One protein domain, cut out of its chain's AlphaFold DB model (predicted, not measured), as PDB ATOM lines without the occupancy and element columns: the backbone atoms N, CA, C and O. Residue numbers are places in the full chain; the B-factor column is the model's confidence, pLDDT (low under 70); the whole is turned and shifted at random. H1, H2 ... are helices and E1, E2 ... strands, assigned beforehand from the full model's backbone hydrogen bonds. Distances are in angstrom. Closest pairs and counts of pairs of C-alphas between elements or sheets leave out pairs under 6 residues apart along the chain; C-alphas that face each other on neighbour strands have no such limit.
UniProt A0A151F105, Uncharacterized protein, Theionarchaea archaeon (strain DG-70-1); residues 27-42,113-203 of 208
ATOM      1  N   LEU A  27     104.552 122.440 170.837       65.19
ATOM      2  CA  LEU A  27     103.865 121.196 170.480       65.19
ATOM      3  C   LEU A  27     103.609 121.107 168.974       65.19
ATOM      4  O   LEU A  27     103.716 120.017 168.416       65.19
ATOM      5  N   LEU A  28     103.354 122.240 168.315       70.88
ATOM      6  CA  LEU A  28     103.168 122.277 166.870       70.88
ATOM      7  C   LEU A  28     104.444 121.860 166.132       70.88
ATOM      8  O   LEU A  28     104.410 120.945 165.317       70.88
ATOM      9  N   TYR A  29     105.588 122.456 166.472       73.62
ATOM     10  CA  TYR A  29     106.858 122.074 165.849       73.62
ATOM     11  C   TYR A  29     107.189 120.597 166.049       73.62
ATOM     12  O   TYR A  29     107.684 119.945 165.139       73.62
ATOM     13  N   ARG A  30     106.874 120.038 167.223       77.19
ATOM     14  CA  ARG A  30     107.030 118.598 167.465       77.19
ATOM     15  C   ARG A  30     106.129 117.759 166.558       77.19
ATOM     16  O   ARG A  30     106.561 116.688 166.152       77.19
ATOM     17  N   SER A  31     104.912 118.217 166.258       83.56
ATOM     18  CA  SER A  31     104.012 117.554 165.302       83.56
ATOM     19  C   SER A  31     104.601 117.577 163.892       83.56
ATOM     20  O   SER A  31     104.828 116.518 163.310       83.56
ATOM     21  N   CYS A  32     104.949 118.767 163.393       86.25
ATOM     22  CA  CYS A  32     105.538 118.938 162.067       86.25
ATOM     23  C   CYS A  32     106.830 118.124 161.923       86.25
ATOM     24  O   CYS A  32     106.986 117.372 160.967       86.25
ATOM     25  N   ARG A  33     107.715 118.183 162.922       85.44
ATOM     26  CA  ARG A  33     108.958 117.408 162.942       85.44
ATOM     27  C   ARG A  33     108.706 115.902 162.897       85.44
ATOM     28  O   ARG A  33     109.368 115.212 162.139       85.44
ATOM     29  N   LYS A  34     107.734 115.382 163.653       88.81
ATOM     30  CA  LYS A  34     107.367 113.958 163.573       88.81
ATOM     31  C   LYS A  34     106.873 113.569 162.181       88.81
ATOM     32  O   LYS A  34     107.170 112.473 161.724       88.81
ATOM     33  N   ARG A  35     106.122 114.446 161.501       90.88
ATOM     34  CA  ARG A  35     105.705 114.204 160.110       90.88
ATOM     35  C   ARG A  35     106.898 114.157 159.165       90.88
ATOM     36  O   ARG A  35     106.927 113.286 158.311       90.88
ATOM     37  N   VAL A  36     107.873 115.044 159.347       92.06
ATOM     38  CA  VAL A  36     109.123 115.042 158.573       92.06
ATOM     39  C   VAL A  36     109.975 113.802 158.869       92.06
ATOM     40  O   VAL A  36     110.526 113.204 157.954       92.06
ATOM     41  N   GLU A  37     110.046 113.367 160.128       92.06
ATOM     42  CA  GLU A  37     110.765 112.154 160.537       92.06
ATOM     43  C   GLU A  37     110.160 110.874 159.948       92.06
ATOM     44  O   GLU A  37     110.906 109.958 159.614       92.06
ATOM     45  N   ASN A  38     108.835 110.831 159.804       93.69
ATOM     46  CA  ASN A  38     108.099 109.689 159.260       93.69
ATOM     47  C   ASN A  38     107.872 109.770 157.742       93.69
ATOM     48  O   ASN A  38     107.199 108.900 157.192       93.69
ATOM     49  N   PHE A  39     108.342 110.826 157.077       94.75
ATOM     50  CA  PHE A  39     108.169 110.979 155.638       94.75
ATOM     51  C   PHE A  39     109.151 110.073 154.893       94.75
ATOM     52  O   PHE A  39     110.363 110.204 155.070       94.75
ATOM     53  N   ASP A  40     108.620 109.190 154.048       94.19
ATOM     54  CA  ASP A  40     109.409 108.380 153.125       94.19
ATOM     55  C   ASP A  40     109.211 108.889 151.686       94.19
ATOM     56  O   ASP A  40     108.103 108.801 151.148       94.19
ATOM     57  N   PRO A  41     110.265 109.424 151.041       93.00
ATOM     58  CA  PRO A  41     110.219 109.822 149.641       93.00
ATOM     59  C   PRO A  41     109.831 108.704 148.666       93.00
ATOM     60  O   PRO A  41     109.281 109.001 147.607       93.00
ATOM     61  N   ALA A  42     110.127 107.438 148.988       93.31
ATOM     62  CA  ALA A  42     109.849 106.306 148.105       93.31
ATOM     63  C   ALA A  42     108.347 106.008 147.978       93.31
ATOM     64  O   ALA A  42     107.902 105.537 146.932       93.31
ATOM     65  N   GLU A 113      95.843 136.503 167.323       83.88
ATOM     66  CA  GLU A 113      96.295 137.706 168.035       83.88
ATOM     67  C   GLU A 113      96.006 139.006 167.256       83.88
ATOM     68  O   GLU A 113      96.379 140.091 167.690       83.88
ATOM     69  N   GLY A 114      95.364 138.935 166.087       84.69
ATOM     70  CA  GLY A 114      95.172 140.068 165.182       84.69
ATOM     71  C   GLY A 114      96.365 140.331 164.253       84.69
ATOM     72  O   GLY A 114      97.528 140.166 164.613       84.69
ATOM     73  N   PHE A 115      96.069 140.774 163.027       84.06
ATOM     74  CA  PHE A 115      97.044 140.905 161.931       84.06
ATOM     75  C   PHE A 115      98.333 141.697 162.266       84.06
ATOM     76  O   PHE A 115      99.406 141.244 161.872       84.06
ATOM     77  N   PRO A 116      98.306 142.820 163.019       86.12
ATOM     78  CA  PRO A 116      99.521 143.586 163.328       86.12
ATOM     79  C   PRO A 116     100.559 142.848 164.189       86.12
ATOM     80  O   PRO A 116     101.688 143.325 164.315       86.12
ATOM     81  N   ASN A 117     100.196 141.715 164.794       85.56
ATOM     82  CA  ASN A 117     101.081 140.924 165.649       85.56
ATOM     83  C   ASN A 117     101.888 139.866 164.884       85.56
ATOM     84  O   ASN A 117     102.648 139.126 165.499       85.56
ATOM     85  N   TYR A 118     101.786 139.825 163.553       84.31
ATOM     86  CA  TYR A 118     102.488 138.852 162.722       84.31
ATOM     87  C   TYR A 118     103.474 139.531 161.767       84.31
ATOM     88  O   TYR A 118     103.190 140.583 161.191       84.31
ATOM     89  N   ASP A 119     104.643 138.916 161.591       84.31
ATOM     90  CA  ASP A 119     105.581 139.237 160.522       84.31
ATOM     91  C   ASP A 119     105.367 138.258 159.362       84.31
ATOM     92  O   ASP A 119     105.163 137.056 159.542       84.31
ATOM     93  N   SER A 120     105.346 138.806 158.151       85.88
ATOM     94  CA  SER A 120     105.069 138.055 156.933       85.88
ATOM     95  C   SER A 120     106.369 137.616 156.259       85.88
ATOM     96  O   SER A 120     107.269 138.429 156.029       85.88
ATOM     97  N   TYR A 121     106.434 136.337 155.908       86.44
ATOM     98  CA  TYR A 121     107.560 135.701 155.238       86.44
ATOM     99  C   TYR A 121     107.103 135.133 153.903       86.44
ATOM    100  O   TYR A 121     106.043 134.513 153.819       86.44
ATOM    101  N   LEU A 122     107.916 135.335 152.873       91.12
ATOM    102  CA  LEU A 122     107.750 134.691 151.581       91.12
ATOM    103  C   LEU A 122     108.930 133.748 151.364       91.12
ATOM    104  O   LEU A 122     110.067 134.207 151.303       91.12
ATOM    105  N   TYR A 123     108.638 132.461 151.245       92.94
ATOM    106  CA  TYR A 123     109.586 131.423 150.868       92.94
ATOM    107  C   TYR A 123     109.309 130.971 149.441       92.94
ATOM    108  O   TYR A 123     108.163 130.958 148.990       92.94
ATOM    109  N   MET A 124     110.372 130.582 148.758       95.94
ATOM    110  CA  MET A 124     110.382 129.946 147.455       95.94
ATOM    111  C   MET A 124     111.145 128.635 147.605       95.94
ATOM    112  O   MET A 124     112.293 128.633 148.039       95.94
ATOM    113  N   PHE A 125     110.503 127.535 147.252       97.00
ATOM    114  CA  PHE A 125     111.016 126.186 147.414       97.00
ATOM    115  C   PHE A 125     111.150 125.503 146.058       97.00
ATOM    116  O   PHE A 125     110.249 125.582 145.219       97.00
ATOM    117  N   GLU A 126     112.254 124.784 145.878       97.31
ATOM    118  CA  GLU A 126     112.401 123.785 144.821       97.31
ATOM    119  C   GLU A 126     112.278 122.397 145.446       97.31
ATOM    120  O   GLU A 126     113.066 122.027 146.318       97.31
ATOM    121  N   THR A 127     111.269 121.633 145.037       96.25
ATOM    122  CA  THR A 127     110.972 120.318 145.612       96.25
ATOM    123  C   THR A 127     110.152 119.484 144.637       96.25
ATOM    124  O   THR A 127     109.358 120.027 143.874       96.25
ATOM    125  N   ASP A 128     110.330 118.166 144.691       95.62
ATOM    126  CA  ASP A 128     109.461 117.212 143.996       95.62
ATOM    127  C   ASP A 128     108.284 116.765 144.897       95.62
ATOM    128  O   ASP A 128     107.352 116.111 144.435       95.62
ATOM    129  N   TYR A 129     108.285 117.178 146.174       95.88
ATOM    130  CA  TYR A 129     107.336 116.775 147.217       95.88
ATOM    131  C   TYR A 129     106.369 117.910 147.599       95.88
ATOM    132  O   TYR A 129     106.086 118.148 148.776       95.88
ATOM    133  N   GLU A 130     105.880 118.657 146.602       95.06
ATOM    134  CA  GLU A 130     105.085 119.881 146.800       95.06
ATOM    135  C   GLU A 130     103.878 119.673 147.723       95.06
ATOM    136  O   GLU A 130     103.651 120.478 148.627       95.06
ATOM    137  N   ASP A 131     103.124 118.588 147.534       95.12
ATOM    138  CA  ASP A 131     101.907 118.335 148.307       95.12
ATOM    139  C   ASP A 131     102.224 118.033 149.775       95.12
ATOM    140  O   ASP A 131     101.523 118.510 150.668       95.12
ATOM    141  N   PHE A 132     103.325 117.323 150.041       95.56
ATOM    142  CA  PHE A 132     103.799 117.092 151.404       95.56
ATOM    143  C   PHE A 132     104.181 118.410 152.086       95.56
ATOM    144  O   PHE A 132     103.752 118.671 153.212       95.56
ATOM    145  N   VAL A 133     104.931 119.273 151.393       95.25
ATOM    146  CA  VAL A 133     105.326 120.592 151.911       95.25
ATOM    147  C   VAL A 133     104.092 121.457 152.196       95.25
ATOM    148  O   VAL A 133     104.009 122.081 153.256       95.25
ATOM    149  N   ILE A 134     103.100 121.460 151.298       94.56
ATOM    150  CA  ILE A 134     101.835 122.181 151.496       94.56
ATOM    151  C   ILE A 134     101.109 121.671 152.739       94.56
ATOM    152  O   ILE A 134     100.714 122.470 153.588       94.56
ATOM    153  N   GLU A 135     100.941 120.358 152.879       93.06
ATOM    154  CA  GLU A 135     100.252 119.770 154.027       93.06
ATOM    155  C   GLU A 135     100.982 120.019 155.345       93.06
ATOM    156  O   GLU A 135     100.335 120.259 156.363       93.06
ATOM    157  N   LEU A 136     102.314 119.966 155.336       92.81
ATOM    158  CA  LEU A 136     103.149 120.200 156.506       92.81
ATOM    159  C   LEU A 136     102.987 121.635 157.015       92.81
ATOM    160  O   LEU A 136     102.684 121.857 158.186       92.81
ATOM    161  N   PHE A 137     103.147 122.619 156.129       91.00
ATOM    162  CA  PHE A 137     103.020 124.029 156.496       91.00
ATOM    163  C   PHE A 137     101.560 124.464 156.699       91.00
ATOM    164  O   PHE A 137     101.321 125.490 157.332       91.00
ATOM    165  N   SER A 138     100.576 123.684 156.237       88.88
ATOM    166  CA  SER A 138      99.150 123.897 156.542       88.88
ATOM    167  C   SER A 138      98.788 123.636 158.006       88.88
ATOM    168  O   SER A 138      97.732 124.082 158.447       88.88
ATOM    169  N   GLU A 139      99.657 122.977 158.779       85.94
ATOM    170  CA  GLU A 139      99.476 122.809 160.230       85.94
ATOM    171  C   GLU A 139      99.847 124.062 161.035       85.94
ATOM    172  O   GLU A 139      99.602 124.118 162.241       85.94
ATOM    173  N   LEU A 140     100.435 125.080 160.396       83.12
ATOM    174  CA  LEU A 140     100.774 126.331 161.063       83.12
ATOM    175  C   LEU A 140      99.536 126.993 161.706       83.12
ATOM    176  O   LEU A 140      98.423 126.891 161.192       83.12
ATOM    177  N   PRO A 141      99.704 127.721 162.830       78.94
ATOM    178  CA  PRO A 141      98.577 128.264 163.590       78.94
ATOM    179  C   PRO A 141      97.963 129.504 162.915       78.94
ATOM    180  O   PRO A 141      96.906 129.989 163.319       78.94
ATOM    181  N   THR A 142      98.643 130.040 161.901       84.94
ATOM    182  CA  THR A 142      98.181 131.114 161.022       84.94
ATOM    183  C   THR A 142      97.865 130.527 159.659       84.94
ATOM    184  O   THR A 142      98.430 129.507 159.292       84.94
ATOM    185  N   SER A 143      96.987 131.166 158.886       84.38
ATOM    186  CA  SER A 143      96.666 130.669 157.543       84.38
ATOM    187  C   SER A 143      97.848 130.892 156.582       84.38
ATOM    188  O   SER A 143      98.079 132.050 156.199       84.38
ATOM    189  N   PRO A 144      98.590 129.841 156.165       89.62
ATOM    190  CA  PRO A 144      99.584 129.977 155.112       89.62
ATOM    191  C   PRO A 144      98.886 130.152 153.762       89.62
ATOM    192  O   PRO A 144      97.732 129.759 153.573       89.62
ATOM    193  N   PHE A 145      99.594 130.734 152.807       90.62
ATOM    194  CA  PHE A 145      99.136 130.836 151.432       90.62
ATOM    195  C   PHE A 145     100.186 130.241 150.502       90.62
ATOM    196  O   PHE A 145     101.354 130.622 150.569       90.62
ATOM    197  N   PHE A 146      99.761 129.324 149.637       93.56
ATOM    198  CA  PHE A 146     100.637 128.642 148.694       93.56
ATOM    199  C   PHE A 146     100.257 128.985 147.267       93.56
ATOM    200  O   PHE A 146      99.077 129.082 146.927       93.56
ATOM    201  N   PHE A 147     101.266 129.134 146.423       92.31
ATOM    202  CA  PHE A 147     101.081 129.273 144.990       92.31
ATOM    203  C   PHE A 147     102.319 128.764 144.262       92.31
ATOM    204  O   PHE A 147     103.413 128.740 144.812       92.31
ATOM    205  N   LYS A 148     102.144 128.347 143.012       91.88
ATOM    206  CA  LYS A 148     103.218 127.832 142.166       91.88
ATOM    207  C   LYS A 148     103.517 128.795 141.026       91.88
ATOM    208  O   LYS A 148     102.601 129.267 140.351       91.88
ATOM    209  N   VAL A 149     104.794 129.067 140.790       90.38
ATOM    210  CA  VAL A 149     105.252 129.812 139.612       90.38
ATOM    211  C   VAL A 149     106.290 128.954 138.909       90.38
ATOM    212  O   VAL A 149     107.339 128.674 139.482       90.38
ATOM    213  N   SER A 150     106.000 128.542 137.671       88.75
ATOM    214  CA  SER A 150     106.822 127.561 136.950       88.75
ATOM    215  C   SER A 150     106.941 126.255 137.758       88.75
ATOM    216  O   SER A 150     105.936 125.608 138.044       88.75
ATOM    217  N   ASP A 151     108.155 125.904 138.152       89.75
ATOM    218  CA  ASP A 151     108.607 124.712 138.863       89.75
ATOM    219  C   ASP A 151     108.872 124.985 140.354       89.75
ATOM    220  O   ASP A 151     109.468 124.161 141.038       89.75
ATOM    221  N   LYS A 152     108.466 126.161 140.854       94.62
ATOM    222  CA  LYS A 152     108.780 126.633 142.207       94.62
ATOM    223  C   LYS A 152     107.519 126.807 143.037       94.62
ATOM    224  O   LYS A 152     106.574 127.484 142.615       94.62
ATOM    225  N   LEU A 153     107.541 126.241 144.239       96.12
ATOM    226  CA  LEU A 153     106.480 126.368 145.231       96.12
ATOM    227  C   LEU A 153     106.756 127.580 146.118       96.12
ATOM    228  O   LEU A 153     107.790 127.666 146.769       96.12
ATOM    229  N   PHE A 154     105.815 128.511 146.182       95.19
ATOM    230  CA  PHE A 154     105.884 129.654 147.078       95.19
ATOM    231  C   PHE A 154     105.026 129.413 148.313       95.19
ATOM    232  O   PHE A 154     103.869 129.006 148.204       95.19
ATOM    233  N   LEU A 155     105.584 129.739 149.475       94.12
ATOM    234  CA  LEU A 155     104.883 129.788 150.751       94.12
ATOM    235  C   LEU A 155     104.899 131.225 151.266       94.12
ATOM    236  O   LEU A 155     105.944 131.775 151.605       94.12
ATOM    237  N   TYR A 156     103.720 131.819 151.384       91.81
ATOM    238  CA  TYR A 156     103.510 133.048 152.128       91.81
ATOM    239  C   TYR A 156     102.968 132.704 153.516       91.81
ATOM    240  O   TYR A 156     101.789 132.383 153.682       91.81
ATOM    241  N   ALA A 157     103.844 132.755 154.515       89.44
ATOM    242  CA  ALA A 157     103.536 132.406 155.895       89.44
ATOM    243  C   ALA A 157     103.573 133.633 156.803       89.44
ATOM    244  O   ALA A 157     104.248 134.626 156.530       89.44
ATOM    245  N   GLN A 158     102.853 133.555 157.917       86.00
ATOM    246  CA  GLN A 158     102.840 134.598 158.934       86.00
ATOM    247  C   GLN A 158     103.282 134.020 160.268       86.00
ATOM    248  O   GLN A 158     102.643 133.117 160.800       86.00
ATOM    249  N   ALA A 159     104.382 134.545 160.796       80.38
ATOM    250  CA  ALA A 159     104.929 134.141 162.080       80.38
ATOM    251  C   ALA A 159     104.601 135.200 163.133       80.38
ATOM    252  O   ALA A 159     104.624 136.397 162.849       80.38
ATOM    253  N   ASP A 160     104.280 134.767 164.349       78.88
ATOM    254  CA  ASP A 160     104.030 135.677 165.466       78.88
ATOM    255  C   ASP A 160     105.304 136.479 165.782       78.88
ATOM    256  O   ASP A 160     106.378 135.915 166.010       78.88
ATOM    257  N   ARG A 161     105.184 137.812 165.816       77.06
ATOM    258  CA  ARG A 161     106.284 138.741 166.118       77.06
ATOM    259  C   ARG A 161     106.960 138.447 167.447       77.06
ATOM    260  O   ARG A 161     108.161 138.681 167.567       77.06
ATOM    261  N   ARG A 162     106.217 137.950 168.437       70.81
ATOM    262  CA  ARG A 162     106.750 137.599 169.762       70.81
ATOM    263  C   ARG A 162     107.777 136.471 169.672       70.81
ATOM    264  O   ARG A 162     108.747 136.494 170.420       70.81
ATOM    265  N   LEU A 163     107.590 135.539 168.735       65.31
ATOM    266  CA  LEU A 163     108.509 134.419 168.492       65.31
ATOM    267  C   LEU A 163     109.729 134.831 167.657       65.31
ATOM    268  O   LEU A 163     110.755 134.163 167.695       65.31
ATOM    269  N   VAL A 164     109.622 135.929 166.903       63.16
ATOM    270  CA  VAL A 164     110.676 136.417 165.998       63.16
ATOM    271  C   VAL A 164     111.578 137.469 166.658       63.16
ATOM    272  O   VAL A 164     112.773 137.508 166.383       63.16
ATOM    273  N   ARG A 165     111.028 138.350 167.508       58.00
ATOM    274  CA  ARG A 165     111.707 139.567 168.006       58.00
ATOM    275  C   ARG A 165     112.096 139.530 169.485       58.00
ATOM    276  O   ARG A 165     112.278 140.592 170.082       58.00
ATOM    277  N   SER A 166     112.213 138.359 170.108       51.47
ATOM    278  CA  SER A 166     112.734 138.268 171.476       51.47
ATOM    279  C   SER A 166     114.184 138.790 171.514       51.47
ATOM    280  O   SER A 166     115.136 138.127 171.119       51.47
ATOM    281  N   ALA A 167     114.350 140.034 171.973       40.00
ATOM    282  CA  ALA A 167     115.588 140.824 171.938       40.00
ATOM    283  C   ALA A 167     116.716 140.324 172.868       40.00
ATOM    284  O   ALA A 167     117.707 141.016 173.085       40.00
ATOM    285  N   SER A 168     116.585 139.112 173.398       44.22
ATOM    286  CA  SER A 168     117.542 138.471 174.291       44.22
ATOM    287  C   SER A 168     117.701 137.030 173.829       44.22
ATOM    288  O   SER A 168     117.158 136.130 174.460       44.22
ATOM    289  N   ILE A 169     118.375 136.812 172.696       44.72
ATOM    290  CA  ILE A 169     118.547 135.483 172.096       44.72
ATOM    291  C   ILE A 169     119.342 134.597 173.067       44.72
ATOM    292  O   ILE A 169     120.570 134.528 173.025       44.72
ATOM    293  N   LYS A 170     118.643 133.894 173.960       49.56
ATOM    294  CA  LYS A 170     119.146 132.644 174.516       49.56
ATOM    295  C   LYS A 170     118.987 131.601 173.416       49.56
ATOM    296  O   LYS A 170     117.994 131.582 172.699       49.56
ATOM    297  N   MET A 171     119.946 130.692 173.294       44.66
ATOM    298  CA  MET A 171     119.938 129.598 172.306       44.66
ATOM    299  C   MET A 171     118.667 128.713 172.388       44.66
ATOM    300  O   MET A 171     118.332 127.997 171.447       44.66
ATOM    301  N   SER A 172     117.924 128.790 173.501       49.38
ATOM    302  CA  SER A 172     116.595 128.200 173.700       49.38
ATOM    303  C   SER A 172     115.473 128.853 172.880       49.38
ATOM    304  O   SER A 172     114.476 128.186 172.616       49.38
ATOM    305  N   ASP A 173     115.624 130.113 172.473       44.75
ATOM    306  CA  ASP A 173     114.591 130.902 171.788       44.75
ATOM    307  C   ASP A 173     114.688 130.781 170.262       44.75
ATOM    308  O   ASP A 173     113.676 130.850 169.577       44.75
ATOM    309  N   ILE A 174     115.869 130.443 169.724       46.47
ATOM    310  CA  ILE A 174     116.043 130.063 168.308       46.47
ATOM    311  C   ILE A 174     115.152 128.857 167.965       46.47
ATOM    312  O   ILE A 174     114.573 128.796 166.886       46.47
ATOM    313  N   ARG A 175     114.932 127.952 168.932       44.66
ATOM    314  CA  ARG A 175     114.008 126.804 168.826       44.66
ATOM    315  C   ARG A 175     112.529 127.195 168.661       44.66
ATOM    316  O   ARG A 175     111.701 126.312 168.445       44.66
ATOM    317  N   GLN A 176     112.188 128.479 168.793       48.31
ATOM    318  CA  GLN A 176     110.830 129.014 168.633       48.31
ATOM    319  C   GLN A 176     110.573 129.583 167.228       48.31
ATOM    320  O   GLN A 176     109.419 129.808 166.863       48.31
ATOM    321  N   LEU A 177     111.614 129.763 166.403       57.19
ATOM    322  CA  LEU A 177     111.477 130.080 164.980       57.19
ATOM    323  C   LEU A 177     111.088 128.806 164.219       57.19
ATOM    324  O   LEU A 177     111.903 128.162 163.563       57.19
ATOM    325  N   HIS A 178     109.819 128.422 164.348       69.12
ATOM    326  CA  HIS A 178     109.309 127.144 163.850       69.12
ATOM    327  C   HIS A 178     109.435 126.966 162.335       69.12
ATOM    328  O   HIS A 178     109.523 125.833 161.884       69.12
ATOM    329  N   ILE A 179     109.445 128.054 161.559       81.38
ATOM    330  CA  ILE A 179     109.487 127.972 160.095       81.38
ATOM    331  C   ILE A 179     110.928 127.802 159.583       81.38
ATOM    332  O   ILE A 179     111.152 126.794 158.922       81.38
ATOM    333  N   PRO A 180     111.912 128.673 159.905       83.88
ATOM    334  CA  PRO A 180     113.294 128.478 159.451       83.88
ATOM    335  C   PRO A 180     113.883 127.121 159.846       83.88
ATOM    336  O   PRO A 180     114.401 126.420 158.993       83.88
ATOM    337  N   LEU A 181     113.703 126.694 161.103       83.00
ATOM    338  CA  LEU A 181     114.220 125.398 161.558       83.00
ATOM    339  C   LEU A 181     113.588 124.208 160.834       83.00
ATOM    340  O   LEU A 181     114.242 123.193 160.625       83.00
ATOM    341  N   LEU A 182     112.305 124.319 160.480       87.06
ATOM    342  CA  LEU A 182     111.633 123.289 159.701       87.06
ATOM    343  C   LEU A 182     112.144 123.284 158.258       87.06
ATOM    344  O   LEU A 182     112.340 122.216 157.702       87.06
ATOM    345  N   VAL A 183     112.396 124.455 157.664       90.88
ATOM    346  CA  VAL A 183     113.008 124.561 156.332       90.88
ATOM    347  C   VAL A 183     114.405 123.934 156.322       90.88
ATOM    348  O   VAL A 183     114.690 123.155 155.417       90.88
ATOM    349  N   ASP A 184     115.226 124.197 157.341       89.44
ATOM    350  CA  ASP A 184     116.560 123.600 157.480       89.44
ATOM    351  C   ASP A 184     116.486 122.062 157.566       89.44
ATOM    352  O   ASP A 184     117.178 121.378 156.818       89.44
ATOM    353  N   ASP A 185     115.588 121.499 158.388       90.75
ATOM    354  CA  ASP A 185     115.385 120.037 158.494       90.75
ATOM    355  C   ASP A 185     114.918 119.424 157.159       90.75
ATOM    356  O   ASP A 185     115.353 118.340 156.766       90.75
ATOM    357  N   LEU A 186     114.071 120.134 156.407       94.50
ATOM    358  CA  LEU A 186     113.643 119.687 155.082       94.50
ATOM    359  C   LEU A 186     114.782 119.723 154.045       94.50
ATOM    360  O   LEU A 186     114.813 118.863 153.161       94.50
ATOM    361  N   LEU A 187     115.702 120.691 154.135       94.88
ATOM    362  CA  LEU A 187     116.900 120.768 153.287       94.88
ATOM    363  C   LEU A 187     117.898 119.660 153.637       94.88
ATOM    364  O   LEU A 187     118.369 118.958 152.745       94.88
ATOM    365  N   GLU A 188     118.181 119.457 154.928       94.31
ATOM    366  CA  GLU A 188     119.096 118.412 155.413       94.31
ATOM    367  C   GLU A 188     118.648 117.008 154.980       94.31
ATOM    368  O   GLU A 188     119.474 116.148 154.677       94.31
ATOM    369  N   ARG A 189     117.333 116.785 154.903       93.75
ATOM    370  CA  ARG A 189     116.732 115.517 154.465       93.75
ATOM    371  C   ARG A 189     116.567 115.390 152.952       93.75
ATOM    372  O   ARG A 189     116.098 114.354 152.489       93.75
ATOM    373  N   GLY A 190     116.907 116.421 152.180       95.12
ATOM    374  CA  GLY A 190     116.735 116.431 150.724       95.12
ATOM    375  C   GLY A 190     115.273 116.458 150.261       95.12
ATOM    376  O   GLY A 190     114.994 116.165 149.100       95.12
ATOM    377  N   ILE A 191     114.334 116.811 151.146       95.94
ATOM    378  CA  ILE A 191     112.927 117.041 150.784       95.94
ATOM    379  C   ILE A 191     112.823 118.367 150.018       95.94
ATOM    380  O   ILE A 191     112.101 118.484 149.028       95.94
ATOM    381  N   LEU A 192     113.583 119.376 150.440       96.56
ATOM    382  CA  LEU A 192     113.818 120.580 149.652       96.56
ATOM    383  C   LEU A 192     115.170 120.461 148.948       96.56
ATOM    384  O   LEU A 192     116.168 120.116 149.573       96.56
ATOM    385  N   ARG A 193     115.213 120.783 147.650       96.62
ATOM    386  CA  ARG A 193     116.471 120.910 146.898       96.62
ATOM    387  C   ARG A 193     117.151 122.243 147.181       96.62
ATOM    388  O   ARG A 193     118.369 122.305 147.310       96.62
ATOM    389  N   SER A 194     116.359 123.306 147.269       94.62
ATOM    390  CA  SER A 194     116.830 124.644 147.602       94.62
ATOM    391  C   SER A 194     115.701 125.504 148.150       94.62
ATOM    392  O   SER A 194     114.519 125.270 147.873       94.62
ATOM    393  N   GLU A 195     116.088 126.557 148.859       94.25
ATOM    394  CA  GLU A 195     115.207 127.634 149.283       94.25
ATOM    395  C   GLU A 195     115.718 128.989 148.779       94.25
ATOM    396  O   GLU A 195     116.909 129.173 148.530       94.25
ATOM    397  N   ALA A 196     114.801 129.938 148.639       90.81
ATOM    398  CA  ALA A 196     115.099 131.354 148.804       90.81
ATOM    399  C   ALA A 196     113.992 131.970 149.663       90.81
ATOM    400  O   ALA A 196     112.827 131.574 149.560       90.81
ATOM    401  N   HIS A 197     114.302 132.983 150.467       86.44
ATOM    402  CA  HIS A 197     113.284 133.644 151.279       86.44
ATOM    403  C   HIS A 197     113.481 135.154 151.381       86.44
ATOM    404  O   HIS A 197     114.571 135.693 151.209       86.44
ATOM    405  N   SER A 198     112.390 135.851 151.689       81.12
ATOM    406  CA  SER A 198     112.423 137.258 152.052       81.12
ATOM    407  C   SER A 198     111.362 137.599 153.088       81.12
ATOM    408  O   SER A 198     110.226 137.121 153.045       81.12
ATOM    409  N   ILE A 199     111.703 138.526 153.983       75.75
ATOM    410  CA  ILE A 199     110.739 139.168 154.875       75.75
ATOM    411  C   ILE A 199     109.928 140.152 154.031       75.75
ATOM    412  O   ILE A 199     110.464 141.135 153.516       75.75
ATOM    413  N   SER A 200     108.635 139.890 153.855       68.62
ATOM    414  CA  SER A 200     107.822 140.667 152.917       68.62
ATOM    415  C   SER A 200     107.582 142.097 153.414       68.62
ATOM    416  O   SER A 200     107.445 143.011 152.602       68.62
ATOM    417  N   ALA A 201     107.621 142.326 154.732       62.62
ATOM    418  CA  ALA A 201     107.441 143.647 155.339       62.62
ATOM    419  C   ALA A 201     108.382 144.730 154.766       62.62
ATOM    420  O   ALA A 201     108.013 145.900 154.772       62.62
ATOM    421  N   TYR A 202     109.547 144.352 154.225       56.28
ATOM    422  CA  TYR A 202     110.482 145.283 153.583       56.28
ATOM    423  C   TYR A 202     110.028 145.787 152.208       56.28
ATOM    424  O   TYR A 202     110.442 146.864 151.793       56.28
ATOM    425  N   TYR A 203     109.174 145.042 151.505       57.41
ATOM    426  CA  TYR A 203     108.718 145.400 150.159       57.41
ATOM    427  C   TYR A 203     107.331 146.050 150.142       57.41
ATOM    428  O   TYR A 203     107.012 146.788 149.212       57.41
TER     429      TYR A 203
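This is residues 27 to 42 and 113 to 203 of the 208 residues of an uncharacterized protein of Theionarchaea archaeon (strain DG-70-1) (UniProt A0A151F105). A twisted sheet of four strands, E2, E3, E1 and E4, has two helices, H2 and H5, over one face, while a third helix, H1, lies beyond them on the side away from the sheet, side by side with H5. At one end of the domain the chain passes through two helices of four residues, H3 and H4, and residues 167 to 172 stick out there. The printed part has 107 residues with five named helices and four named strands, in the order H1 E1 H2 E2 E3 H3 H4 H5 E4, and the class is mixed, helices and strands. The sheet's order is E2 - E3 - E1 - E4, all antiparallel. The whole is compact, with a radius of gyration of the C-alphas of 13.8 A and spans of 41 by 30 by 21 A.

The inner strands E3, residues 152 to 160, and E1, residues 118 to 126, are antiparallel neighbours at 158 degrees; N 121 and O 157 are 2.8 A apart, within hydrogen-bond range, as are N 155 and O 123, 2.9 A apart. The edge strand E2, residues 145 to 149, forms a hairpin with E3, with N 154 and O 147 within hydrogen-bond range at 2.8 A. The other edge strand, E4, residues 194 to 199, is antiparallel to E1 at 158 degrees, with N 124 and O 196 within hydrogen-bond range at 2.8 A. From edge to edge the strands' lines turn by 55 degrees. H2, residues 130 to 137, is on the sheet at a height of 9.6 A, over E3 and along the strands, at 1 degrees to E3 on the local plane; the C-alphas of Glu 130 and Leu 153, the closest of H2 and E3, are 6.8 A apart. H5, residues 178 to 188, is on the same face at a height of 9.4 A, along the strands, at 7 degrees to E1 on the local plane; it is only just over E1 alone, with 6 of its 11 C-alphas falling on E1, 2 on E3 and 2 on E4. H2 and H5 with the sheet make two layers, helices on one face of a sheet, and are near each other. E1, H2 and E2 form a split strand-helix-strand unit, two strands running the same way with E3 between them; its crossover is right-handed. H1, residues 27 to 37, is not on the sheet. It touches H5 the same way at a shallow tilt of 12 degrees, the closest C-alphas being those of Tyr 29 and His 178, 6.0 A apart. It only just touches H2, with 3 pairs of C-alphas within 8 A, at a shallow tilt of 25 degrees, opposite ways; the closest C-alphas, those of Cys 32 and Leu 136, are 6.2 A apart. H3, residues 161 to 164, only grazes the sheet. H4, residues 171 to 174, is not on the sheet and is close to H3 but not clearly touching, the C-alphas of Leu 163 and Asp 173 being the closest at 7.8 A. In H1, H2 and H5 every O i to N i+4 pair is within hydrogen-bond range; H3 and H4 are too short for such a pair, and the one O i to N i+3 pair is within range in H3 but not in H4.

H1 begins at C-alpha 27, (103.865, 121.196, 170.480), and measures 15.1 A. E1 and E3 each measure 25.4 A, E2 13.3 A and E4 17.3 A. H2 measures 10.7 A and H5 15.6 A, while H3 and H4 measure 5.0 A and 5.6 A. E1 begins at C-alpha 118, (102.488, 138.852, 162.722), and E4 ends at C-alpha 199, (110.739, 139.168, 154.875).

The two C-alphas farthest apart are those of Ala 42 and Ala 167, 42.3 A. Residues 43 to 112 are not printed, and C-alphas 42 and 113 are 39.6 A apart across this cut, in the link from H1 to E1. Of the links that are printed whole, those from H2 to E2 and H3 to H4 are short, the others tight. The mean pLDDT of the printed part is 82.2, and residue 27, residues 163 to 178 and residues 200 to 203 are under 70.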